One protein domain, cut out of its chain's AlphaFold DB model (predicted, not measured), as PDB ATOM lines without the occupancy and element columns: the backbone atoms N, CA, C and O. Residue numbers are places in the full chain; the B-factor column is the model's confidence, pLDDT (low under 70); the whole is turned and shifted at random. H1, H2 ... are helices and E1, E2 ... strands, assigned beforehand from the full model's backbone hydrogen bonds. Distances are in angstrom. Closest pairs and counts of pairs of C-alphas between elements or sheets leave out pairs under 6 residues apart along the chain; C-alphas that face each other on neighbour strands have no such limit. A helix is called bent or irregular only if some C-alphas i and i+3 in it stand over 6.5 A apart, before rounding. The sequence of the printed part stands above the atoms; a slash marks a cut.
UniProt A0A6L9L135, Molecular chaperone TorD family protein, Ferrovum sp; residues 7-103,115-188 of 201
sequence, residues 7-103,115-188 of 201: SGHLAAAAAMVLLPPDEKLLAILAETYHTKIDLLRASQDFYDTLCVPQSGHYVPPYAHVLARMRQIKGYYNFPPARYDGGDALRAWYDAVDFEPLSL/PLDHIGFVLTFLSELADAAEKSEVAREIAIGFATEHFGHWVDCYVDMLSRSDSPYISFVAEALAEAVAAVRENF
ATOM      1  N   SER A   7      33.705 -36.783 -12.813       96.94
ATOM      2  CA  SER A   7      32.499 -36.117 -12.309       96.94
ATOM      3  C   SER A   7      32.043 -36.697 -10.964       96.94
ATOM      4  O   SER A   7      31.936 -35.970  -9.981       96.94
ATOM      5  N   GLY A   8      31.892 -38.022 -10.855       96.06
ATOM      6  CA  GLY A   8      31.490 -38.658  -9.597       96.06
ATOM      7  C   GLY A   8      32.439 -38.361  -8.430       96.06
ATOM      8  O   GLY A   8      31.979 -38.139  -7.310       96.06
ATOM      9  N   HIS A   9      33.748 -38.306  -8.692       95.12
ATOM     10  CA  HIS A   9      34.746 -37.932  -7.690       95.12
ATOM     11  C   HIS A   9      34.547 -36.481  -7.221       95.12
ATOM     12  O   HIS A   9      34.447 -36.225  -6.020       95.12
ATOM     13  N   LEU A  10      34.446 -35.532  -8.156       98.31
ATOM     14  CA  LEU A  10      34.297 -34.108  -7.842       98.31
ATOM     15  C   LEU A  10      32.996 -33.820  -7.087       98.31
ATOM     16  O   LEU A  10      33.021 -33.098  -6.090       98.31
ATOM     17  N   ALA A  11      31.884 -34.437  -7.496       97.81
ATOM     18  CA  ALA A  11      30.608 -34.331  -6.795       97.81
ATOM     19  C   ALA A  11      30.682 -34.875  -5.360       97.81
ATOM     20  O   ALA A  11      30.127 -34.269  -4.442       97.81
ATOM     21  N   ALA A  12      31.378 -35.996  -5.142       96.88
ATOM     22  CA  ALA A  12      31.543 -36.564  -3.806       96.88
ATOM     23  C   ALA A  12      32.360 -35.636  -2.893       96.88
ATOM     24  O   ALA A  12      31.932 -35.345  -1.775       96.88
ATOM     25  N   ALA A  13      33.488 -35.110  -3.383       98.12
ATOM     26  CA  ALA A  13      34.310 -34.161  -2.635       98.12
ATOM     27  C   ALA A  13      33.551 -32.851  -2.338       98.12
ATOM     28  O   ALA A  13      33.622 -32.336  -1.221       98.12
ATOM     29  N   ALA A  14      32.765 -32.348  -3.298       98.31
ATOM     30  CA  ALA A  14      31.891 -31.194  -3.099       98.31
ATOM     31  C   ALA A  14      30.844 -31.444  -2.002       98.31
ATOM     32  O   ALA A  14      30.660 -30.606  -1.120       98.31
ATOM     33  N   ALA A  15      30.186 -32.604  -2.008       97.94
ATOM     34  CA  ALA A  15      29.184 -32.944  -1.002       97.94
ATOM     35  C   ALA A  15      29.775 -32.950   0.419       97.94
ATOM     36  O   ALA A  15      29.147 -32.427   1.338       97.94
ATOM     37  N   MET A  16      31.004 -33.449   0.593       98.12
ATOM     38  CA  MET A  16      31.687 -33.508   1.896       98.12
ATOM     39  C   MET A  16      31.982 -32.134   2.523       98.12
ATOM     40  O   MET A  16      32.215 -32.058   3.726       98.12
ATOM     41  N   VAL A  17      31.967 -31.055   1.734       97.88
ATOM     42  CA  VAL A  17      32.148 -29.674   2.221       97.88
ATOM     43  C   VAL A  17      30.864 -28.844   2.197       97.88
ATOM     44  O   VAL A  17      30.853 -27.721   2.697       97.88
ATOM     45  N   LEU A  18      29.786 -29.365   1.607       97.56
ATOM     46  CA  LEU A  18      28.488 -28.690   1.522       97.56
ATOM     47  C   LEU A  18      27.469 -29.239   2.522       97.56
ATOM     48  O   LEU A  18      26.584 -28.490   2.940       97.56
ATOM     49  N   LEU A  19      27.589 -30.512   2.901       97.94
ATOM     50  CA  LEU A  19      26.627 -31.237   3.726       97.94
ATOM     51  C   LEU A  19      27.323 -31.941   4.900       97.94
ATOM     52  O   LEU A  19      28.423 -32.475   4.725       97.94
ATOM     53  N   PRO A  20      26.682 -32.000   6.083       97.50
ATOM     54  CA  PRO A  20      27.202 -32.776   7.196       97.50
ATOM     55  C   PRO A  20      27.243 -34.270   6.837       97.50
ATOM     56  O   PRO A  20      26.425 -34.743   6.042       97.50
ATOM     57  N   PRO A  21      28.161 -35.046   7.439       97.69
ATOM     58  CA  PRO A  21      28.256 -36.469   7.160       97.69
ATOM     59  C   PRO A  21      27.016 -37.222   7.645       97.69
ATOM     60  O   PRO A  21      26.471 -36.920   8.709       97.69
ATOM     61  N   ASP A  22      26.627 -38.253   6.896       97.31
ATOM     62  CA  ASP A  22      25.605 -39.223   7.282       97.31
ATOM     63  C   ASP A  22      26.218 -40.604   7.588       97.31
ATOM     64  O   ASP A  22      27.409 -40.855   7.383       97.31
ATOM     65  N   GLU A  23      25.402 -41.535   8.093       96.62
ATOM     66  CA  GLU A  23      25.857 -42.895   8.422       96.62
ATOM     67  C   GLU A  23      26.454 -43.630   7.217       96.62
ATOM     68  O   GLU A  23      27.383 -44.427   7.369       96.62
ATOM     69  N   LYS A  24      25.936 -43.365   6.013       96.25
ATOM     70  CA  LYS A  24      26.362 -44.037   4.787       96.25
ATOM     71  C   LYS A  24      27.763 -43.589   4.381       96.25
ATOM     72  O   LYS A  24      28.605 -44.440   4.099       96.25
ATOM     73  N   LEU A  25      28.021 -42.283   4.374       95.88
ATOM     74  CA  LEU A  25      29.342 -41.724   4.108       95.88
ATOM     75  C   LEU A  25      30.354 -42.250   5.128       95.88
ATOM     76  O   LEU A  25      31.414 -42.737   4.743       95.88
ATOM     77  N   LEU A  26      30.019 -42.217   6.420       96.00
ATOM     78  CA  LEU A  26      30.939 -42.687   7.456       96.00
ATOM     79  C   LEU A  26      31.219 -44.189   7.362       96.00
ATOM     80  O   LEU A  26      32.339 -44.601   7.650       96.00
ATOM     81  N   ALA A  27      30.253 -45.003   6.929       94.19
ATOM     82  CA  ALA A  27      30.490 -46.420   6.664       94.19
ATOM     83  C   ALA A  27      31.507 -46.627   5.526       94.19
ATOM     84  O   ALA A  27      32.425 -47.432   5.679       94.19
ATOM     85  N   ILE A  28      31.393 -45.860   4.435       94.00
ATOM     86  CA  ILE A  28      32.336 -45.900   3.302       94.00
ATOM     87  C   ILE A  28      33.741 -45.477   3.750       94.00
ATOM     88  O   ILE A  28      34.723 -46.160   3.450       94.00
ATOM     89  N   LEU A  29      33.848 -44.383   4.510       93.62
ATOM     90  CA  LEU A  29      35.131 -43.910   5.036       93.62
ATOM     91  C   LEU A  29      35.743 -44.920   6.017       93.62
ATOM     92  O   LEU A  29      36.937 -45.197   5.953       93.62
ATOM     93  N   ALA A  30      34.935 -45.521   6.892       91.38
ATOM     94  CA  ALA A  30      35.416 -46.503   7.857       91.38
ATOM     95  C   ALA A  30      35.925 -47.788   7.191       91.38
ATOM     96  O   ALA A  30      36.902 -48.371   7.664       91.38
ATOM     97  N   GLU A  31      35.290 -48.222   6.102       92.25
ATOM     98  CA  GLU A  31      35.768 -49.342   5.289       92.25
ATOM     99  C   GLU A  31      37.093 -49.003   4.598       92.25
ATOM    100  O   GLU A  31      38.035 -49.791   4.675       92.25
ATOM    101  N   THR A  32      37.183 -47.813   3.999       92.00
ATOM    102  CA  THR A  32      38.342 -47.359   3.211       92.00
ATOM    103  C   THR A  32      39.578 -47.123   4.079       92.00
ATOM    104  O   THR A  32      40.663 -47.608   3.773       92.00
ATOM    105  N   TYR A  33      39.408 -46.419   5.198       91.06
ATOM    106  CA  TYR A  33      40.506 -45.976   6.063       91.06
ATOM    107  C   TYR A  33      40.687 -46.841   7.313       91.06
ATOM    108  O   TYR A  33      41.461 -46.492   8.208       91.06
ATOM    109  N   HIS A  34      39.935 -47.941   7.422       92.06
ATOM    110  CA  HIS A  34      39.936 -48.851   8.574       92.06
ATOM    111  C   HIS A  34      39.811 -48.134   9.931       92.06
ATOM    112  O   HIS A  34      40.337 -48.586  10.951       92.06
ATOM    113  N   THR A  35      39.100 -47.006   9.942       91.50
ATOM    114  CA  THR A  35      38.995 -46.101  11.087       91.50
ATOM    115  C   THR A  35      37.532 -45.875  11.413       91.50
ATOM    116  O   THR A  35      36.773 -45.351  10.604       91.50
ATOM    117  N   LYS A  36      37.112 -46.259  12.621       91.56
ATOM    118  CA  LYS A  36      35.738 -46.015  13.065       91.56
ATOM    119  C   LYS A  36      35.561 -44.537  13.406       91.56
ATOM    120  O   LYS A  36      36.231 -44.032  14.302       91.56
ATOM    121  N   ILE A  37      34.606 -43.893  12.746       93.50
ATOM    122  CA  ILE A  37      34.235 -42.501  12.993       93.50
ATOM    123  C   ILE A  37      32.885 -42.478  13.717       93.50
ATOM    124  O   ILE A  37      31.947 -43.165  13.316       93.50
ATOM    125  N   ASP A  38      32.797 -41.720  14.807       96.50
ATOM    126  CA  ASP A  38      31.527 -41.467  15.486       96.50
ATOM    127  C   ASP A  38      30.733 -40.392  14.735       96.50
ATOM    128  O   ASP A  38      31.276 -39.328  14.433       96.50
ATOM    129  N   LEU A  39      29.458 -40.666  14.436       97.38
ATOM    130  CA  LEU A  39      28.622 -39.766  13.638       97.38
ATOM    131  C   LEU A  39      28.444 -38.405  14.298       97.38
ATOM    132  O   LEU A  39      28.670 -37.385  13.657       97.38
ATOM    133  N   LEU A  40      28.080 -38.388  15.580       97.69
ATOM    134  CA  LEU A  40      27.833 -37.138  16.289       97.69
ATOM    135  C   LEU A  40      29.108 -36.292  16.346       97.69
ATOM    136  O   LEU A  40      29.057 -35.078  16.142       97.69
ATOM    137  N   ARG A  41      30.257 -36.936  16.574       97.69
ATOM    138  CA  ARG A  41      31.552 -36.263  16.553       97.69
ATOM    139  C   ARG A  41      31.895 -35.710  15.169       97.69
ATOM    140  O   ARG A  41      32.293 -34.555  15.088       97.69
ATOM    141  N   ALA A  42      31.715 -36.493  14.107       98.00
ATOM    142  CA  ALA A  42      31.992 -36.055  12.740       98.00
ATOM    143  C   ALA A  42      31.098 -34.883  12.318       98.00
ATOM    144  O   ALA A  42      31.589 -33.923  11.731       98.00
ATOM    145  N   SER A  43      29.808 -34.919  12.670       98.06
ATOM    146  CA  SER A  43      28.899 -33.797  12.432       98.06
ATOM    147  C   SER A  43      29.338 -32.545  13.194       98.06
ATOM    148  O   SER A  43      29.333 -31.461  12.624       98.06
ATOM    149  N   GLN A  44      29.760 -32.667  14.457       98.00
ATOM    150  CA  GLN A  44      30.278 -31.521  15.208       98.00
ATOM    151  C   GLN A  44      31.550 -30.952  14.563       98.00
ATOM    152  O   GLN A  44      31.648 -29.742  14.376       98.00
ATOM    153  N   ASP A  45      32.493 -31.816  14.178       98.12
ATOM    154  CA  ASP A  45      33.737 -31.398  13.530       98.12
ATOM    155  C   ASP A  45      33.466 -30.724  12.166       98.12
ATOM    156  O   ASP A  45      34.136 -29.741  11.837       98.12
ATOM    157  N   PHE A  46      32.461 -31.191  11.407       98.38
ATOM    158  CA  PHE A  46      31.964 -30.535  10.188       98.38
ATOM    159  C   PHE A  46      31.526 -29.096  10.479       98.38
ATOM    160  O   PHE A  46      32.049 -28.162   9.872       98.38
ATOM    161  N   TYR A  47      30.619 -28.898  11.441       97.81
ATOM    162  CA  TYR A  47      30.115 -27.560  11.753       97.81
ATOM    163  C   TYR A  47      31.220 -26.641  12.275       97.81
ATOM    164  O   TYR A  47      31.349 -25.506  11.809       97.81
ATOM    165  N   ASP A  48      32.043 -27.129  13.203       97.38
ATOM    166  CA  ASP A  48      33.119 -26.340  13.796       97.38
ATOM    167  C   ASP A  48      34.144 -25.909  12.746       97.38
ATOM    168  O   ASP A  48      34.595 -24.765  12.761       97.38
ATOM    169  N   THR A  49      34.495 -26.788  11.810       97.50
ATOM    170  CA  THR A  49      35.549 -26.500  10.832       97.50
ATOM    171  C   THR A  49      35.020 -25.747   9.614       97.50
ATOM    172  O   THR A  49      35.704 -24.862   9.107       97.50
ATOM    173  N   LEU A  50      33.814 -26.062   9.135       96.69
ATOM    174  CA  LEU A  50      33.341 -25.622   7.816       96.69
ATOM    175  C   LEU A  50      32.205 -24.592   7.872       96.69
ATOM    176  O   LEU A  50      32.006 -23.868   6.898       96.69
ATOM    177  N   CYS A  51      31.489 -24.470   8.997       94.88
ATOM    178  CA  CYS A  51      30.265 -23.659   9.067       94.88
ATOM    179  C   CYS A  51      30.293 -22.532  10.105       94.88
ATOM    180  O   CYS A  51      29.640 -21.511   9.888       94.88
ATOM    181  N   VAL A  52      30.990 -22.689  11.238       94.25
ATOM    182  CA  VAL A  52      30.861 -21.777  12.392       94.25
ATOM    183  C   VAL A  52      32.142 -20.975  12.648       94.25
ATOM    184  O   VAL A  52      33.017 -21.456  13.365       94.25
ATOM    185  N   PRO A  53      32.244 -19.708  12.192       91.31
ATOM    186  CA  PRO A  53      33.425 -18.861  12.410       91.31
ATOM    187  C   PRO A  53      33.876 -18.708  13.868       91.31
ATOM    188  O   PRO A  53      35.046 -18.441  14.133       91.31
ATOM    189  N   GLN A  54      32.957 -18.849  14.824       92.06
ATOM    190  CA  GLN A  54      33.218 -18.690  16.254       92.06
ATOM    191  C   GLN A  54      33.746 -19.960  16.942       92.06
ATOM    192  O   GLN A  54      34.043 -19.903  18.133       92.06
ATOM    193  N   SER A  55      33.874 -21.088  16.236       92.44
ATOM    194  CA  SER A  55      34.306 -22.370  16.819       92.44
ATOM    195  C   SER A  55      35.765 -22.379  17.293       92.44
ATOM    196  O   SER A  55      36.145 -23.188  18.134       92.44
ATOM    197  N   GLY A  56      36.604 -21.500  16.734       90.50
ATOM    198  CA  GLY A  56      38.059 -21.536  16.906       90.50
ATOM    199  C   GLY A  56      38.784 -22.542  16.000       90.50
ATOM    200  O   GLY A  56      40.005 -22.464  15.904       90.50
ATOM    201  N   HIS A  57      38.058 -23.422  15.300       93.56
ATOM    202  CA  HIS A  57      38.594 -24.375  14.312       93.56
ATOM    203  C   HIS A  57      38.187 -24.050  12.869       93.56
ATOM    204  O   HIS A  57      38.575 -24.753  11.942       93.56
ATOM    205  N   TYR A  58      37.401 -22.991  12.675       95.25
ATOM    206  CA  TYR A  58      36.846 -22.628  11.382       95.25
ATOM    207  C   TYR A  58      37.909 -22.313  10.324       95.25
ATOM    208  O   TYR A  58      38.791 -21.475  10.540       95.25
ATOM    209  N   VAL A  59      37.751 -22.918   9.148       96.25
ATOM    210  CA  VAL A  59      38.534 -22.655   7.942       96.25
ATOM    211  C   VAL A  59      37.582 -22.166   6.843       96.25
ATOM    212  O   VAL A  59      36.714 -22.923   6.404       96.25
ATOM    213  N   PRO A  60      37.715 -20.914   6.368       95.62
ATOM    214  CA  PRO A  60      36.781 -20.350   5.404       95.62
ATOM    215  C   PRO A  60      36.898 -21.046   4.037       95.62
ATOM    216  O   PRO A  60      37.979 -21.036   3.448       95.62
ATOM    217  N   PRO A  61      35.795 -21.574   3.481       96.81
ATOM    218  CA  PRO A  61      35.789 -22.329   2.226       96.81
ATOM    219  C   PRO A  61      35.774 -21.454   0.958       96.81
ATOM    220  O   PRO A  61      35.327 -21.914  -0.089       96.81
ATOM    221  N   TYR A  62      36.213 -20.191   1.027       97.19
ATOM    222  CA  TYR A  62      36.019 -19.200  -0.042       97.19
ATOM    223  C   TYR A  62      37.333 -18.745  -0.678       97.19
ATOM    224  O   TYR A  62      38.238 -18.279   0.027       97.19
ATOM    225  N   ALA A  63      37.402 -18.763  -2.012       97.12
ATOM    226  CA  ALA A  63      38.599 -18.363  -2.754       97.12
ATOM    227  C   ALA A  63      39.057 -16.933  -2.417       97.12
ATOM    228  O   ALA A  63      40.223 -16.712  -2.095       97.12
ATOM    229  N   HIS A  64      38.150 -15.950  -2.411       96.25
ATOM    230  CA  HIS A  64      38.475 -14.546  -2.143       96.25
ATOM    231  C   HIS A  64      38.985 -14.288  -0.719       96.25
ATOM    232  O   HIS A  64      39.689 -13.297  -0.489       96.25
ATOM    233  N   VAL A  65      38.617 -15.143   0.241       96.44
ATOM    234  CA  VAL A  65      39.112 -15.073   1.619       96.44
ATOM    235  C   VAL A  65      40.515 -15.663   1.686       96.44
ATOM    236  O   VAL A  65      41.435 -15.007   2.177       96.44
ATOM    237  N   LEU A  66      40.689 -16.869   1.145       96.06
ATOM    238  CA  LEU A  66      41.951 -17.606   1.182       96.06
ATOM    239  C   LEU A  66      43.046 -16.936   0.348       96.06
ATOM    240  O   LEU A  66      44.179 -16.834   0.803       96.06
ATOM    241  N   ALA A  67      42.709 -16.352  -0.803       92.00
ATOM    242  CA  ALA A  67      43.647 -15.583  -1.626       92.00
ATOM    243  C   ALA A  67      44.218 -14.339  -0.914       92.00
ATOM    244  O   ALA A  67      45.196 -13.749  -1.364       92.00
ATOM    245  N   ARG A  68      43.597 -13.905   0.189       92.62
ATOM    246  CA  ARG A  68      43.992 -12.724   0.973       92.62
ATOM    247  C   ARG A  68      44.369 -13.067   2.412       92.62
ATOM    248  O   ARG A  68      44.562 -12.155   3.222       92.62
ATOM    249  N   MET A  69      44.449 -14.355   2.742       93.19
ATOM    250  CA  MET A  69      44.826 -14.805   4.074       93.19
ATOM    251  C   MET A  69      46.246 -14.349   4.416       93.19
ATOM    252  O   MET A  69      47.103 -14.193   3.545       93.19
ATOM    253  N   ARG A  70      46.519 -14.152   5.705       91.88
ATOM    254  CA  ARG A  70      47.865 -13.825   6.187       91.88
ATOM    255  C   ARG A  70      48.239 -14.729   7.337       91.88
ATOM    256  O   ARG A  70      47.475 -14.858   8.288       91.88
ATOM    257  N   GLN A  71      49.441 -15.286   7.295       89.19
ATOM    258  CA  GLN A  71      49.997 -15.979   8.446       89.19
ATOM    259  C   GLN A  71      50.715 -14.968   9.349       89.19
ATOM    260  O   GLN A  71      51.657 -14.297   8.929       89.19
ATOM    261  N   ILE A  72      50.267 -14.828  10.596       88.25
ATOM    262  CA  ILE A  72      50.827 -13.900  11.581       88.25
ATOM    263  C   ILE A  72      51.122 -14.684  12.858       88.25
ATOM    264  O   ILE A  72      50.210 -15.175  13.518       88.25
ATOM    265  N   LYS A  73      52.405 -14.783  13.233       86.25
ATOM    266  CA  LYS A  73      52.861 -15.467  14.463       86.25
ATOM    267  C   LYS A  73      52.348 -16.915  14.592       86.25
ATOM    268  O   LYS A  73      51.992 -17.344  15.682       86.25
ATOM    269  N   GLY A  74      52.294 -17.647  13.479       82.75
ATOM    270  CA  GLY A  74      51.822 -19.036  13.444       82.75
ATOM    271  C   GLY A  74      50.302 -19.204  13.343       82.75
ATOM    272  O   GLY A  74      49.849 -20.329  13.185       82.75
ATOM    273  N   TYR A  75      49.527 -18.116  13.362       83.12
ATOM    274  CA  TYR A  75      48.074 -18.146  13.183       83.12
ATOM    275  C   TYR A  75      47.681 -17.652  11.795       83.12
ATOM    276  O   TYR A  75      48.297 -16.720  11.270       83.12
ATOM    277  N   TYR A  76      46.626 -18.230  11.224       87.31
ATOM    278  CA  TYR A  76      46.005 -17.703  10.015       87.31
ATOM    279  C   TYR A  76      45.003 -16.611  10.378       87.31
ATOM    280  O   TYR A  76      44.115 -16.790  11.208       87.31
ATOM    281  N   ASN A  77      45.175 -15.450   9.759       89.88
ATOM    282  CA  ASN A  77      44.220 -14.363   9.798       89.88
ATOM    283  C   ASN A  77      43.467 -14.332   8.469       89.88
ATOM    284  O   ASN A  77      44.073 -14.155   7.408       89.88
ATOM    285  N   PHE A  78      42.150 -14.497   8.553       93.25
ATOM    286  CA  PHE A  78      41.251 -14.449   7.412       93.25
ATOM    287  C   PHE A  78      40.527 -13.100   7.378       93.25
ATOM    288  O   PHE A  78      40.000 -12.670   8.411       93.25
ATOM    289  N   PRO A  79      40.465 -12.414   6.224       91.56
ATOM    290  CA  PRO A  79      39.544 -11.296   6.078       91.56
ATOM    291  C   PRO A  79      38.089 -11.789   6.178       91.56
ATOM    292  O   PRO A  79      37.817 -12.963   5.920       91.56
ATOM    293  N   PRO A  80      37.131 -10.911   6.521       88.44
ATOM    294  CA  PRO A  80      35.723 -11.288   6.507       88.44
ATOM    295  C   PRO A  80      35.288 -11.685   5.090       88.44
ATOM    296  O   PRO A  80      35.633 -11.000   4.121       88.44
ATOM    297  N   ALA A  81      34.504 -12.760   4.987       89.81
ATOM    298  CA  ALA A  81      33.834 -13.126   3.746       89.81
ATOM    299  C   ALA A  81      32.902 -11.989   3.303       89.81
ATOM    300  O   ALA A  81      32.155 -11.430   4.112       89.81
ATOM    301  N   ARG A  82      32.971 -11.625   2.023       89.44
ATOM    302  CA  ARG A  82      32.136 -10.574   1.435       89.44
ATOM    303  C   ARG A  82      31.042 -11.195   0.579       89.44
ATOM    304  O   ARG A  82      31.275 -12.204  -0.074       89.44
ATOM    305  N   TYR A  83      29.876 -10.555   0.535       86.88
ATOM    306  CA  TYR A  83      28.740 -11.030  -0.263       86.88
ATOM    307  C   TYR A  83      28.997 -10.997  -1.780       86.88
ATOM    308  O   TYR A  83      28.351 -11.735  -2.509       86.88
ATOM    309  N   ASP A  84      29.915 -10.138  -2.239       88.88
ATOM    310  CA  ASP A  84      30.369 -10.027  -3.635       88.88
ATOM    311  C   ASP A  84      31.549 -10.969  -3.944       88.88
ATOM    312  O   ASP A  84      32.149 -10.927  -5.023       88.88
ATOM    313  N   GLY A  85      31.916 -11.823  -2.982       89.81
ATOM    314  CA  GLY A  85      32.908 -12.869  -3.169       89.81
ATOM    315  C   GLY A  85      32.489 -13.813  -4.291       89.81
ATOM    316  O   GLY A  85      31.395 -14.374  -4.278       89.81
ATOM    317  N   GLY A  86      33.366 -13.973  -5.278       91.31
ATOM    318  CA  GLY A  86      33.116 -14.840  -6.421       91.31
ATOM    319  C   GLY A  86      32.204 -14.269  -7.510       91.31
ATOM    320  O   GLY A  86      31.857 -15.016  -8.414       91.31
ATOM    321  N   ASP A  87      31.849 -12.978  -7.506       94.06
ATOM    322  CA  ASP A  87      31.031 -12.388  -8.589       94.06
ATOM    323  C   ASP A  87      31.642 -12.593  -9.992       94.06
ATOM    324  O   ASP A  87      30.913 -12.712 -10.978       94.06
ATOM    325  N   ALA A  88      32.971 -12.716 -10.083       94.00
ATOM    326  CA  ALA A  88      33.675 -13.052 -11.321       94.00
ATOM    327  C   ALA A  88      33.303 -14.438 -11.889       94.00
ATOM    328  O   ALA A  88      33.409 -14.646 -13.094       94.00
ATOM    329  N   LEU A  89      32.835 -15.374 -11.052       96.50
ATOM    330  CA  LEU A  89      32.432 -16.720 -11.470       96.50
ATOM    331  C   LEU A  89      31.035 -16.729 -12.102       96.50
ATOM    332  O   LEU A  89      30.689 -17.682 -12.791       96.50
ATOM    333  N   ARG A  90      30.234 -15.667 -11.933       95.88
ATOM    334  CA  ARG A  90      28.852 -15.639 -12.432       95.88
ATOM    335  C   ARG A  90      28.766 -15.852 -13.940       95.88
ATOM    336  O   ARG A  90      27.981 -16.670 -14.388       95.88
ATOM    337  N   ALA A  91      29.625 -15.186 -14.712       96.38
ATOM    338  CA  ALA A  91      29.643 -15.352 -16.166       96.38
ATOM    339  C   ALA A  91      29.996 -16.789 -16.598       96.38
ATOM    340  O   ALA A  91      29.526 -17.244 -17.636       96.38
ATOM    341  N   TRP A  92      30.804 -17.497 -15.803       97.56
ATOM    342  CA  TRP A  92      31.154 -18.897 -16.050       97.56
ATOM    343  C   TRP A  92      29.986 -19.831 -15.751       97.56
ATOM    344  O   TRP A  92      29.701 -20.725 -16.542       97.56
ATOM    345  N   TYR A  93      29.292 -19.592 -14.640       97.50
ATOM    346  CA  TYR A  93      28.105 -20.346 -14.252       97.50
ATOM    347  C   TYR A  93      26.962 -20.148 -15.258       97.50
ATOM    348  O   TYR A  93      26.433 -21.125 -15.787       97.50
ATOM    349  N   ASP A  94      26.678 -18.897 -15.629       96.56
ATOM    350  CA  ASP A  94      25.646 -18.543 -16.609       96.56
ATOM    351  C   ASP A  94      25.923 -19.163 -17.995       96.56
ATOM    352  O   ASP A  94      24.992 -19.518 -18.716       96.56
ATOM    353  N   ALA A  95      27.197 -19.316 -18.383       94.12
ATOM    354  CA  ALA A  95      27.578 -19.848 -19.695       94.12
ATOM    355  C   ALA A  95      27.148 -21.307 -19.923       94.12
ATOM    356  O   ALA A  95      27.044 -21.735 -21.075       94.12
ATOM    357  N   VAL A  96      26.901 -22.062 -18.851       94.69
ATOM    358  CA  VAL A  96      26.462 -23.465 -18.910       94.69
ATOM    359  C   VAL A  96      25.193 -23.724 -18.096       94.69
ATOM    360  O   VAL A  96      24.878 -24.877 -17.826       94.69
ATOM    361  N   ASP A  97      24.452 -22.665 -17.752       96.69
ATOM    362  CA  ASP A  97      23.199 -22.732 -16.982       96.69
ATOM    363  C   ASP A  97      23.357 -23.407 -15.604       96.69
ATOM    364  O   ASP A  97      22.461 -24.090 -15.107       96.69
ATOM    365  N   PHE A  98      24.521 -23.221 -14.972       97.31
ATOM    366  CA  PHE A  98      24.773 -23.707 -13.619       97.31
ATOM    367  C   PHE A  98      24.201 -22.728 -12.592       97.31
ATOM    368  O   PHE A  98      24.656 -21.590 -12.483       97.31
ATOM    369  N   GLU A  99      23.232 -23.178 -11.795       95.38
ATOM    370  CA  GLU A  99      22.626 -22.372 -10.733       95.38
ATOM    371  C   GLU A  99      23.162 -22.814  -9.363       95.38
ATOM    372  O   GLU A  99      22.584 -23.711  -8.731       95.38
ATOM    373  N   PRO A 100      24.243 -22.191  -8.852       92.69
ATOM    374  CA  PRO A 100      24.839 -22.596  -7.592       92.69
ATOM    375  C   PRO A 100      23.843 -22.472  -6.450       92.69
ATOM    376  O   PRO A 100      23.937 -23.273  -5.532       92.69
ATOM    377  N   LEU A 101      22.890 -21.524  -6.475       89.94
ATOM    378  CA  LEU A 101      21.907 -21.316  -5.403       89.94
ATOM    379  C   LEU A 101      20.884 -22.455  -5.279       89.94
ATOM    380  O   LEU A 101      20.250 -22.581  -4.232       89.94
ATOM    381  N   SER A 102      20.759 -23.299  -6.305       92.25
ATOM    382  CA  SER A 102      19.866 -24.462  -6.308       92.25
ATOM    383  C   SER A 102      20.454 -25.698  -5.621       92.25
ATOM    384  O   SER A 102      19.715 -26.636  -5.325       92.25
ATOM    385  N   LEU A 103      21.766 -25.697  -5.353       94.25
ATOM    386  CA  LEU A 103      22.454 -26.830  -4.743       94.25
ATOM    387  C   LEU A 103      21.948 -27.114  -3.331       94.25
ATOM    388  O   LEU A 103      21.757 -26.188  -2.530       94.25
ATOM    389  N   PRO A 115      28.761 -16.284  -0.938       93.19
ATOM    390  CA  PRO A 115      29.784 -16.099  -1.958       93.19
ATOM    391  C   PRO A 115      29.758 -17.236  -2.985       93.19
ATOM    392  O   PRO A 115      29.568 -18.402  -2.631       93.19
ATOM    393  N   LEU A 116      29.956 -16.894  -4.257       95.25
ATOM    394  CA  LEU A 116      29.902 -17.839  -5.379       95.25
ATOM    395  C   LEU A 116      31.177 -18.679  -5.523       95.25
ATOM    396  O   LEU A 116      31.184 -19.673  -6.246       95.25
ATOM    397  N   ASP A 117      32.240 -18.290  -4.825       96.88
ATOM    398  CA  ASP A 117      33.562 -18.913  -4.842       96.88
ATOM    399  C   ASP A 117      33.803 -19.865  -3.661       96.88
ATOM    400  O   ASP A 117      34.942 -20.081  -3.241       96.88
ATOM    401  N   HIS A 118      32.724 -20.429  -3.117       96.88
ATOM    402  CA  HIS A 118      32.799 -21.543  -2.183       96.88
ATOM    403  C   HIS A 118      33.362 -22.782  -2.894       96.88
ATOM    404  O   HIS A 118      32.853 -23.170  -3.945       96.88
ATOM    405  N   ILE A 119      34.352 -23.458  -2.305       97.94
ATOM    406  CA  ILE A 119      35.008 -24.634  -2.907       97.94
ATOM    407  C   ILE A 119      34.021 -25.727  -3.329       97.94
ATOM    408  O   ILE A 119      34.129 -26.253  -4.428       97.94
ATOM    409  N   GLY A 120      33.003 -26.007  -2.512       97.94
ATOM    410  CA  GLY A 120      31.930 -26.932  -2.880       97.94
ATOM    411  C   GLY A 120      31.193 -26.543  -4.170       97.94
ATOM    412  O   GLY A 120      30.940 -27.408  -4.993       97.94
ATOM    413  N   PHE A 121      30.913 -25.255  -4.408       97.81
ATOM    414  CA  PHE A 121      30.257 -24.808  -5.650       97.81
ATOM    415  C   PHE A 121      31.185 -24.935  -6.851       97.81
ATOM    416  O   PHE A 121      30.772 -25.425  -7.897       97.81
ATOM    417  N   VAL A 122      32.448 -24.555  -6.669       98.31
ATOM    418  CA  VAL A 122      33.500 -24.678  -7.683       98.31
ATOM    419  C   VAL A 122      33.690 -26.143  -8.100       98.31
ATOM    420  O   VAL A 122      33.792 -26.435  -9.290       98.31
ATOM    421  N   LEU A 123      33.700 -27.074  -7.142       98.56
ATOM    422  CA  LEU A 123      33.833 -28.507  -7.413       98.56
ATOM    423  C   LEU A 123      32.582 -29.101  -8.064       98.56
ATOM    424  O   LEU A 123      32.721 -29.880  -9.003       98.56
ATOM    425  N   THR A 124      31.374 -28.718  -7.636       98.50
ATOM    426  CA  THR A 124      30.142 -29.161  -8.308       98.50
ATOM    427  C   THR A 124      30.080 -28.651  -9.747       98.50
ATOM    428  O   THR A 124      29.774 -29.416 -10.655       98.50
ATOM    429  N   PHE A 125      30.457 -27.395  -9.986       98.50
ATOM    430  CA  PHE A 125      30.551 -26.843 -11.336       98.50
ATOM    431  C   PHE A 125      31.530 -27.635 -12.217       98.50
ATOM    432  O   PHE A 125      31.197 -28.052 -13.326       98.50
ATOM    433  N   LEU A 126      32.734 -27.910 -11.702       98.31
ATOM    434  CA  LEU A 126      33.725 -28.731 -12.401       98.31
ATOM    435  C   LEU A 126      33.256 -30.178 -12.603       98.31
ATOM    436  O   LEU A 126      33.618 -30.791 -13.604       98.31
ATOM    437  N   SER A 127      32.439 -30.719 -11.700       98.25
ATOM    438  CA  SER A 127      31.804 -32.031 -11.854       98.25
ATOM    439  C   SER A 127      30.866 -32.066 -13.059       98.25
ATOM    440  O   SER A 127      30.938 -32.995 -13.865       98.25
ATOM    441  N   GLU A 128      30.000 -31.064 -13.209       97.62
ATOM    442  CA  GLU A 128      29.077 -30.973 -14.346       97.62
ATOM    443  C   GLU A 128      29.832 -30.790 -15.665       97.62
ATOM    444  O   GLU A 128      29.555 -31.478 -16.649       97.62
ATOM    445  N   LEU A 129      30.855 -29.931 -15.667       97.81
ATOM    446  CA  LEU A 129      31.723 -29.766 -16.827       97.81
ATOM    447  C   LEU A 129      32.490 -31.046 -17.166       97.81
ATOM    448  O   LEU A 129      32.644 -31.351 -18.345       97.81
ATOM    449  N   ALA A 130      32.944 -31.812 -16.172       97.44
ATOM    450  CA  ALA A 130      33.616 -33.087 -16.392       97.44
ATOM    451  C   ALA A 130      32.700 -34.123 -17.051       97.44
ATOM    452  O   ALA A 130      33.135 -34.787 -17.990       97.44
ATOM    453  N   ASP A 131      31.440 -34.224 -16.617       96.88
ATOM    454  CA  ASP A 131      30.451 -35.106 -17.255       96.88
ATOM    455  C   ASP A 131      30.167 -34.669 -18.704       96.88
ATOM    456  O   ASP A 131      30.182 -35.476 -19.638       96.88
ATOM    457  N   ALA A 132      29.996 -33.364 -18.928       96.38
ATOM    458  CA  ALA A 132      29.771 -32.813 -20.260       96.38
ATOM    459  C   ALA A 132      30.996 -32.972 -21.187       96.38
ATOM    460  O   ALA A 132      30.841 -33.239 -22.386       96.38
ATOM    461  N   ALA A 133      32.213 -32.855 -20.651       96.31
ATOM    462  CA  ALA A 133      33.480 -32.958 -21.377       96.31
ATOM    463  C   ALA A 133      33.783 -34.372 -21.904       96.31
ATOM    464  O   ALA A 133      34.656 -34.529 -22.763       96.31
ATOM    465  N   GLU A 134      33.055 -35.398 -21.451       93.56
ATOM    466  CA  GLU A 134      33.095 -36.731 -22.066       93.56
ATOM    467  C   GLU A 134      32.533 -36.723 -23.497       93.56
ATOM    468  O   GLU A 134      32.874 -37.584 -24.310       93.56
ATOM    469  N   LYS A 135      31.655 -35.760 -23.813       94.94
ATOM    470  CA  LYS A 135      30.894 -35.703 -25.075       94.94
ATOM    471  C   LYS A 135      31.044 -34.380 -25.828       94.94
ATOM    472  O   LYS A 135      30.609 -34.294 -26.975       94.94
ATOM    473  N   SER A 136      31.622 -33.353 -25.206       96.50
ATOM    474  CA  SER A 136      31.695 -31.995 -25.750       96.50
ATOM    475  C   SER A 136      33.074 -31.377 -25.534       96.50
ATOM    476  O   SER A 136      33.459 -31.077 -24.404       96.50
ATOM    477  N   GLU A 137      33.791 -31.111 -26.628       95.88
ATOM    478  CA  GLU A 137      35.073 -30.394 -26.571       95.88
ATOM    479  C   GLU A 137      34.892 -28.961 -26.056       95.88
ATOM    480  O   GLU A 137      35.714 -28.470 -25.297       95.88
ATOM    481  N   VAL A 138      33.760 -28.319 -26.363       95.88
ATOM    482  CA  VAL A 138      33.440 -26.982 -25.839       95.88
ATOM    483  C   VAL A 138      33.354 -27.001 -24.312       95.88
ATOM    484  O   VAL A 138      33.878 -26.109 -23.655       95.88
ATOM    485  N   ALA A 139      32.736 -28.031 -23.724       96.12
ATOM    486  CA  ALA A 139      32.684 -28.163 -22.267       96.12
ATOM    487  C   ALA A 139      34.081 -28.393 -21.670       96.12
ATOM    488  O   ALA A 139      34.402 -27.831 -20.625       96.12
ATOM    489  N   ARG A 140      34.933 -29.163 -22.361       96.56
ATOM    490  CA  ARG A 140      36.336 -29.365 -21.979       96.56
ATOM    491  C   ARG A 140      37.136 -28.060 -22.018       96.56
ATOM    492  O   ARG A 140      37.852 -27.770 -21.066       96.56
ATOM    493  N   GLU A 141      36.990 -27.257 -23.069       96.31
ATOM    494  CA  GLU A 141      37.632 -25.942 -23.187       96.31
ATOM    495  C   GLU A 141      37.172 -24.985 -22.078       96.31
ATOM    496  O   GLU A 141      38.002 -24.309 -21.466       96.31
ATOM    497  N   ILE A 142      35.871 -24.971 -21.759       96.62
ATOM    498  CA  ILE A 142      35.325 -24.199 -20.631       96.62
ATOM    499  C   ILE A 142      35.936 -24.681 -19.309       96.62
ATOM    500  O   ILE A 142      36.370 -23.851 -18.513       96.62
ATOM    501  N   ALA A 143      36.034 -25.995 -19.083       97.38
ATOM    502  CA  ALA A 143      36.638 -26.557 -17.874       97.38
ATOM    503  C   ALA A 143      38.110 -26.159 -17.716       97.38
ATOM    504  O   ALA A 143      38.515 -25.726 -16.639       97.38
ATOM    505  N   ILE A 144      38.898 -26.238 -18.794       97.19
ATOM    506  CA  ILE A 144      40.306 -25.813 -18.810       97.19
ATOM    507  C   ILE A 144      40.424 -24.313 -18.523       97.19
ATOM    508  O   ILE A 144      41.236 -23.905 -17.688       97.19
ATOM    509  N   GLY A 145      39.610 -23.488 -19.187       96.69
ATOM    510  CA  GLY A 145      39.603 -22.039 -18.992       96.69
ATOM    511  C   GLY A 145      39.245 -21.654 -17.557       96.69
ATOM    512  O   GLY A 145      39.978 -20.899 -16.917       96.69
ATOM    513  N   PHE A 146      38.173 -22.243 -17.025       97.38
ATOM    514  CA  PHE A 146      37.724 -22.016 -15.659       97.38
ATOM    515  C   PHE A 146      38.769 -22.470 -14.642       97.38
ATOM    516  O   PHE A 146      39.116 -21.709 -13.740       97.38
ATOM    517  N   ALA A 147      39.310 -23.685 -14.798       96.69
ATOM    518  CA  ALA A 147      40.341 -24.199 -13.910       96.69
ATOM    519  C   ALA A 147      41.563 -23.274 -13.913       96.69
ATOM    520  O   ALA A 147      42.061 -22.919 -12.848       96.69
ATOM    521  N   THR A 148      42.017 -22.833 -15.086       95.38
ATOM    522  CA  THR A 148      43.178 -21.939 -15.222       95.38
ATOM    523  C   THR A 148      42.971 -20.592 -14.526       95.38
ATOM    524  O   THR A 148      43.919 -20.041 -13.970       95.38
ATOM    525  N   GLU A 149      41.758 -20.036 -14.556       94.94
ATOM    526  CA  GLU A 149      41.482 -18.716 -13.981       94.94
ATOM    527  C   GLU A 149      41.125 -18.767 -12.487       94.94
ATOM    528  O   GLU A 149      41.595 -17.926 -11.719       94.94
ATOM    529  N   HIS A 150      40.325 -19.749 -12.063       95.69
ATOM    530  CA  HIS A 150      39.675 -19.744 -10.745       95.69
ATOM    531  C   HIS A 150      40.113 -20.879  -9.820       95.69
ATOM    532  O   HIS A 150      39.909 -20.781  -8.612       95.69
ATOM    533  N   PHE A 151      40.760 -21.931 -10.325       93.75
ATOM    534  CA  PHE A 151      41.154 -23.109  -9.536       93.75
ATOM    535  C   PHE A 151      42.644 -23.083  -9.144       93.75
ATOM    536  O   PHE A 151      43.411 -24.010  -9.398       93.75
ATOM    537  N   GLY A 152      43.081 -21.959  -8.576       91.12
ATOM    538  CA  GLY A 152      44.490 -21.683  -8.291       91.12
ATOM    539  C   GLY A 152      45.007 -22.198  -6.940       91.12
ATOM    540  O   GLY A 152      44.430 -23.070  -6.295       91.12
ATOM    541  N   HIS A 153      46.101 -21.586  -6.479       92.69
ATOM    542  CA  HIS A 153      46.823 -21.966  -5.255       92.69
ATOM    543  C   HIS A 153      45.980 -21.917  -3.967       92.69
ATOM    544  O   HIS A 153      46.274 -22.610  -2.995       92.69
ATOM    545  N   TRP A 154      44.908 -21.122  -3.941       95.88
ATOM    546  CA  TRP A 154      44.020 -21.040  -2.779       95.88
ATOM    547  C   TRP A 154      43.412 -22.401  -2.410       95.88
ATOM    548  O   TRP A 154      43.153 -22.640  -1.231       95.88
ATOM    549  N   VAL A 155      43.227 -23.296  -3.389       96.81
ATOM    550  CA  VAL A 155      42.695 -24.639  -3.143       96.81
ATOM    551  C   VAL A 155      43.718 -25.500  -2.403       96.81
ATOM    552  O   VAL A 155      43.358 -26.170  -1.439       96.81
ATOM    553  N   ASP A 156      45.002 -25.421  -2.773       95.81
ATOM    554  CA  ASP A 156      46.075 -26.124  -2.052       95.81
ATOM    555  C   ASP A 156      46.170 -25.639  -0.606       95.81
ATOM    556  O   ASP A 156      46.295 -26.441   0.315       95.81
ATOM    557  N   CYS A 157      46.064 -24.324  -0.400       95.69
ATOM    558  CA  CYS A 157      46.032 -23.729   0.933       95.69
ATOM    559  C   CYS A 157      44.861 -24.260   1.762       95.69
ATOM    560  O   CYS A 157      45.030 -24.545   2.945       95.69
ATOM    561  N   TYR A 158      43.684 -24.398   1.151       97.75
ATOM    562  CA  TYR A 158      42.512 -24.938   1.828       97.75
ATOM    563  C   TYR A 158      42.723 -26.398   2.244       97.75
ATOM    564  O   TYR A 158      42.521 -26.741   3.408       97.75
ATOM    565  N   VAL A 159      43.201 -27.235   1.320       98.19
ATOM    566  CA  VAL A 159      43.517 -28.648   1.575       98.19
ATOM    567  C   VAL A 159      44.572 -28.790   2.676       98.19
ATOM    568  O   VAL A 159      44.367 -29.548   3.623       98.19
ATOM    569  N   ASP A 160      45.668 -28.027   2.609       96.06
ATOM    570  CA  ASP A 160      46.728 -28.034   3.625       96.06
ATOM    571  C   ASP A 160      46.187 -27.642   5.006       96.06
ATOM    572  O   ASP A 160      46.491 -28.310   5.995       96.06
ATOM    573  N   MET A 161      45.328 -26.622   5.098       95.69
ATOM    574  CA  MET A 161      44.704 -26.239   6.369       95.69
ATOM    575  C   MET A 161      43.839 -27.351   6.958       95.69
ATOM    576  O   MET A 161      43.965 -27.642   8.148       95.69
ATOM    577  N   LEU A 162      42.990 -27.985   6.145       97.81
ATOM    578  CA  LEU A 162      42.131 -29.076   6.610       97.81
ATOM    579  C   LEU A 162      42.944 -30.317   7.006       97.81
ATOM    580  O   LEU A 162      42.625 -30.959   8.004       97.81
ATOM    581  N   SER A 163      44.039 -30.608   6.294       96.94
ATOM    582  CA  SER A 163      44.919 -31.756   6.575       96.94
ATOM    583  C   SER A 163      45.623 -31.687   7.935       96.94
ATOM    584  O   SER A 163      46.111 -32.693   8.442       96.94
ATOM    585  N   ARG A 164      45.677 -30.494   8.541       94.62
ATOM    586  CA  ARG A 164      46.260 -30.253   9.869       94.62
ATOM    587  C   ARG A 164      45.234 -30.355  10.998       94.62
ATOM    588  O   ARG A 164      45.570 -30.053  12.140       94.62
ATOM    589  N   SER A 165      43.991 -30.717  10.685       94.06
ATOM    590  CA  SER A 165      42.951 -30.929  11.686       94.06
ATOM    591  C   SER A 165      43.220 -32.196  12.494       94.06
ATOM    592  O   SER A 165      43.512 -33.248  11.937       94.06
ATOM    593  N   ASP A 166      43.025 -32.124  13.811       93.50
ATOM    594  CA  ASP A 166      43.077 -33.300  14.688       93.50
ATOM    595  C   ASP A 166      41.824 -34.198  14.552       93.50
ATOM    596  O   ASP A 166      41.735 -35.253  15.184       93.50
ATOM    597  N   SER A 167      40.829 -33.790  13.751       96.00
ATOM    598  CA  SER A 167      39.643 -34.602  13.466       96.00
ATOM    599  C   SER A 167      39.929 -35.618  12.352       96.00
ATOM    600  O   SER A 167      40.263 -35.215  11.231       96.00
ATOM    601  N   PRO A 168      39.709 -36.928  12.594       96.00
ATOM    602  CA  PRO A 168      39.808 -37.941  11.545       96.00
ATOM    603  C   PRO A 168      38.868 -37.663  10.369       96.00
ATOM    604  O   PRO A 168      39.262 -37.816   9.220       96.00
ATOM    605  N   TYR A 169      37.642 -37.205  10.644       97.81
ATOM    606  CA  TYR A 169      36.678 -36.895   9.589       97.81
ATOM    607  C   TYR A 169      37.175 -35.753   8.695       97.81
ATOM    608  O   TYR A 169      37.192 -35.902   7.478       97.81
ATOM    609  N   ILE A 170      37.642 -34.650   9.286       98.25
ATOM    610  CA  ILE A 170      38.162 -33.510   8.516       98.25
ATOM    611  C   ILE A 170      39.435 -33.881   7.752       98.25
ATOM    612  O   ILE A 170      39.615 -33.425   6.626       98.25
ATOM    613  N   SER A 171      40.279 -34.754   8.306       96.94
ATOM    614  CA  SER A 171      41.438 -35.288   7.583       96.94
ATOM    615  C   SER A 171      41.014 -36.060   6.326       96.94
ATOM    616  O   SER A 171      41.590 -35.850   5.263       96.94
ATOM    617  N   PHE A 172      39.954 -36.874   6.401       97.19
ATOM    618  CA  PHE A 172      39.412 -37.567   5.224       97.19
ATOM    619  C   PHE A 172      38.741 -36.617   4.224       97.19
ATOM    620  O   PHE A 172      38.821 -36.847   3.020       97.19
ATOM    621  N   VAL A 173      38.113 -35.532   4.695       98.12
ATOM    622  CA  VAL A 173      37.638 -34.450   3.813       98.12
ATOM    623  C   VAL A 173      38.819 -33.819   3.071       98.12
ATOM    624  O   VAL A 173      38.748 -33.637   1.859       98.12
ATOM    625  N   ALA A 174      39.920 -33.522   3.768       98.44
ATOM    626  CA  ALA A 174      41.123 -32.957   3.160       98.44
ATOM    627  C   ALA A 174      41.725 -33.889   2.099       98.44
ATOM    628  O   ALA A 174      42.113 -33.423   1.032       98.44
ATOM    629  N   GLU A 175      41.765 -35.194   2.368       97.69
ATOM    630  CA  GLU A 175      42.254 -36.206   1.430       97.69
ATOM    631  C   GLU A 175      41.376 -36.297   0.176       97.69
ATOM    632  O   GLU A 175      41.890 -36.167  -0.933       97.69
ATOM    633  N   ALA A 176      40.050 -36.384   0.332       97.62
ATOM    634  CA  ALA A 176      39.120 -36.386  -0.799       97.62
ATOM    635  C   ALA A 176      39.235 -35.107  -1.652       97.62
ATOM    636  O   ALA A 176      39.175 -35.154  -2.879       97.62
ATOM    637  N   LEU A 177      39.443 -33.949  -1.017       98.38
ATOM    638  CA  LEU A 177      39.698 -32.699  -1.733       98.38
ATOM    639  C   LEU A 177      41.053 -32.716  -2.449       98.38
ATOM    640  O   LEU A 177      41.138 -32.239  -3.577       98.38
ATOM    641  N   ALA A 178      42.103 -33.258  -1.831       98.25
ATOM    642  CA  ALA A 178      43.420 -33.377  -2.453       98.25
ATOM    643  C   ALA A 178      43.366 -34.249  -3.714       98.25
ATOM    644  O   ALA A 178      43.925 -33.877  -4.750       98.25
ATOM    645  N   GLU A 179      42.655 -35.375  -3.649       97.31
ATOM    646  CA  GLU A 179      42.436 -36.253  -4.796       97.31
ATOM    647  C   GLU A 179      41.615 -35.560  -5.891       97.31
ATOM    648  O   GLU A 179      42.024 -35.563  -7.054       97.31
ATOM    649  N   ALA A 180      40.523 -34.879  -5.529       97.75
ATOM    650  CA  ALA A 180      39.723 -34.091  -6.464       97.75
ATOM    651  C   ALA A 180      40.560 -33.006  -7.166       97.75
ATOM    652  O   ALA A 180      40.472 -32.833  -8.382       97.75
ATOM    653  N   VAL A 181      41.419 -32.301  -6.424       97.38
ATOM    654  CA  VAL A 181      42.328 -31.277  -6.962       97.38
ATOM    655  C   VAL A 181      43.330 -31.879  -7.940       97.38
ATOM    656  O   VAL A 181      43.547 -31.321  -9.018       97.38
ATOM    657  N   ALA A 182      43.940 -33.009  -7.583       96.88
ATOM    658  CA  ALA A 182      44.863 -33.711  -8.464       96.88
ATOM    659  C   ALA A 182      44.157 -34.153  -9.756       96.88
ATOM    660  O   ALA A 182      44.672 -33.912 -10.848       96.88
ATOM    661  N   ALA A 183      42.944 -34.696  -9.638       96.50
ATOM    662  CA  ALA A 183      42.144 -35.148 -10.767       96.50
ATOM    663  C   ALA A 183      41.734 -33.991 -11.699       96.50
ATOM    664  O   ALA A 183      41.817 -34.133 -12.921       96.50
ATOM    665  N   VAL A 184      41.366 -32.824 -11.153       96.81
ATOM    666  CA  VAL A 184      41.120 -31.601 -11.944       96.81
ATOM    667  C   VAL A 184      42.371 -31.202 -12.717       96.81
ATOM    668  O   VAL A 184      42.287 -30.961 -13.915       96.81
ATOM    669  N   ARG A 185      43.539 -31.163 -12.068       95.62
ATOM    670  CA  ARG A 185      44.797 -30.746 -12.712       95.62
ATOM    671  C   ARG A 185      45.260 -31.706 -13.803       95.62
ATOM    672  O   ARG A 185      45.841 -31.265 -14.790       95.62
ATOM    673  N   GLU A 186      45.008 -32.998 -13.627       95.50
ATOM    674  CA  GLU A 186      45.317 -34.019 -14.627       95.50
ATOM    675  C   GLU A 186      44.411 -33.902 -15.862       95.50
ATOM    676  O   GLU A 186      44.886 -34.002 -16.992       95.50
ATOM    677  N   ASN A 187      43.112 -33.663 -15.658       95.69
ATOM    678  CA  ASN A 187      42.120 -33.693 -16.735       95.69
ATOM    679  C   ASN A 187      41.886 -32.330 -17.402       95.69
ATOM    680  O   ASN A 187      41.522 -32.275 -18.579       95.69
ATOM    681  N   PHE A 188      42.122 -31.241 -16.674       95.31
ATOM    682  CA  PHE A 188      41.977 -29.857 -17.120       95.31
ATOM    683  C   PHE A 188      43.293 -29.105 -16.873       95.31
ATOM    684  O   PHE A 188      43.382 -28.280 -15.957       95.31
TER     685      PHE A 188
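AT A GLANCE: This is residues 7 to 103 and 115 to 188 of the 201 residues of the protein "Molecular chaperone TorD family protein" of Ferrovum sp (UniProt A0A6L9L135). Helices make a compact body: H1 and H6 run side by side in opposite directions, and H9 crosses H1 to complete a loose three-helix bundle. H7 folds back on H6 and H8 pairs with H9 as two helical hairpins, while H3 packs across the beginning of H9 and the small E1-E2 hairpin lies far from the bundle. The printed part has 171 residues, with nine named helices and two named strands in the order H1 H2 H3 H4 E1 E2 H5 H6 H7 H8 H9; the sheet E1 - E2 is antiparallel and the class is mostly helix. It is compact, with a radius of gyration of the C-alphas of 16.0 A and spans of 43 by 39 by 28 A.

IN THESE COORDINATES: H1, residues 7 to 18, begins with C-alpha 7 at (32.499, -36.117, -12.309) and is 16.2 A long. H2 holds residues 23 to 33, 15.2 A, and H3 residues 39 to 51, 16.8 A. H4 is residues 63 to 66, E1 70 to 72 and E2 75 to 77. H5, residues 87 to 94, is only just irregular: C-alphas 88 and 91 are 6.7 A apart. H6, residues 119 to 133, spans 20.3 A from C-alpha 119 at (35.008, -24.634, -2.907); H7, residues 137 to 150, spans 19.6 A. H8 is residues 153 to 163, 15.5 A. H9, residues 168 to 187, spans 28.7 A and ends with C-alpha 187 at (42.120, -33.693, -16.735).

HOW THE PARTS SIT: H1, H6 and H9 form a bundle, three helices grouped together. H1 touches H6 at a shallow tilt of 14 degrees, opposite ways; the closest C-alphas, of Ser 7 and Ser 127, are 4.2 A apart. Residues 173 to 180 alone of H9 touch H1, closest at the C-alphas of Leu 10 and Ala 180, 5.6 A, at a tilt of 37 degrees, only just steep. H2 is close to but not clearly touching H3, closest C-alphas Glu 23 and Leu 39, 6.7 A. H3 touches residues 169 to 170 of H9, closest C-alphas Ala 42 and Tyr 169, 5.7 A, at a steep tilt of 58 degrees. H4 touches H8, closest C-alphas Leu 66 and Trp 154, 5.6 A. In the hairpin E1 and E2, N 72 and O 75 are 2.8 A apart, within hydrogen-bond range. H5 is close to but not clearly touching H7, closest C-alphas Trp 92 and Phe 146, 7.3 A. H6 and H7 form a helical hairpin, closest C-alphas Ala 133 and Arg 140, 4.6 A, touching through residues 139 to 143 alone of H7. H8 and H9 form another, closest C-alphas Ser 163 and Ser 171, 5.1 A. Every O i to N i+4 pair is within hydrogen-bond range in H2, H3, H6, H7, H8 and H9, against 7 of 8 in H1 and 2 of 4 in H5; H4 is too short for such a pair.

THE WHOLE: The C-alphas farthest apart, of Lys 73 and Lys 135, are 49.6 A apart. Residues 104 to 114 are not printed, and C-alphas 103 and 115 are 13.3 A apart across this cut, in the link from H5 to H6. The link from H3 to H4, 11 residues, is long. The mean pLDDT of the printed part is 95.3, and no printed residue is under 70.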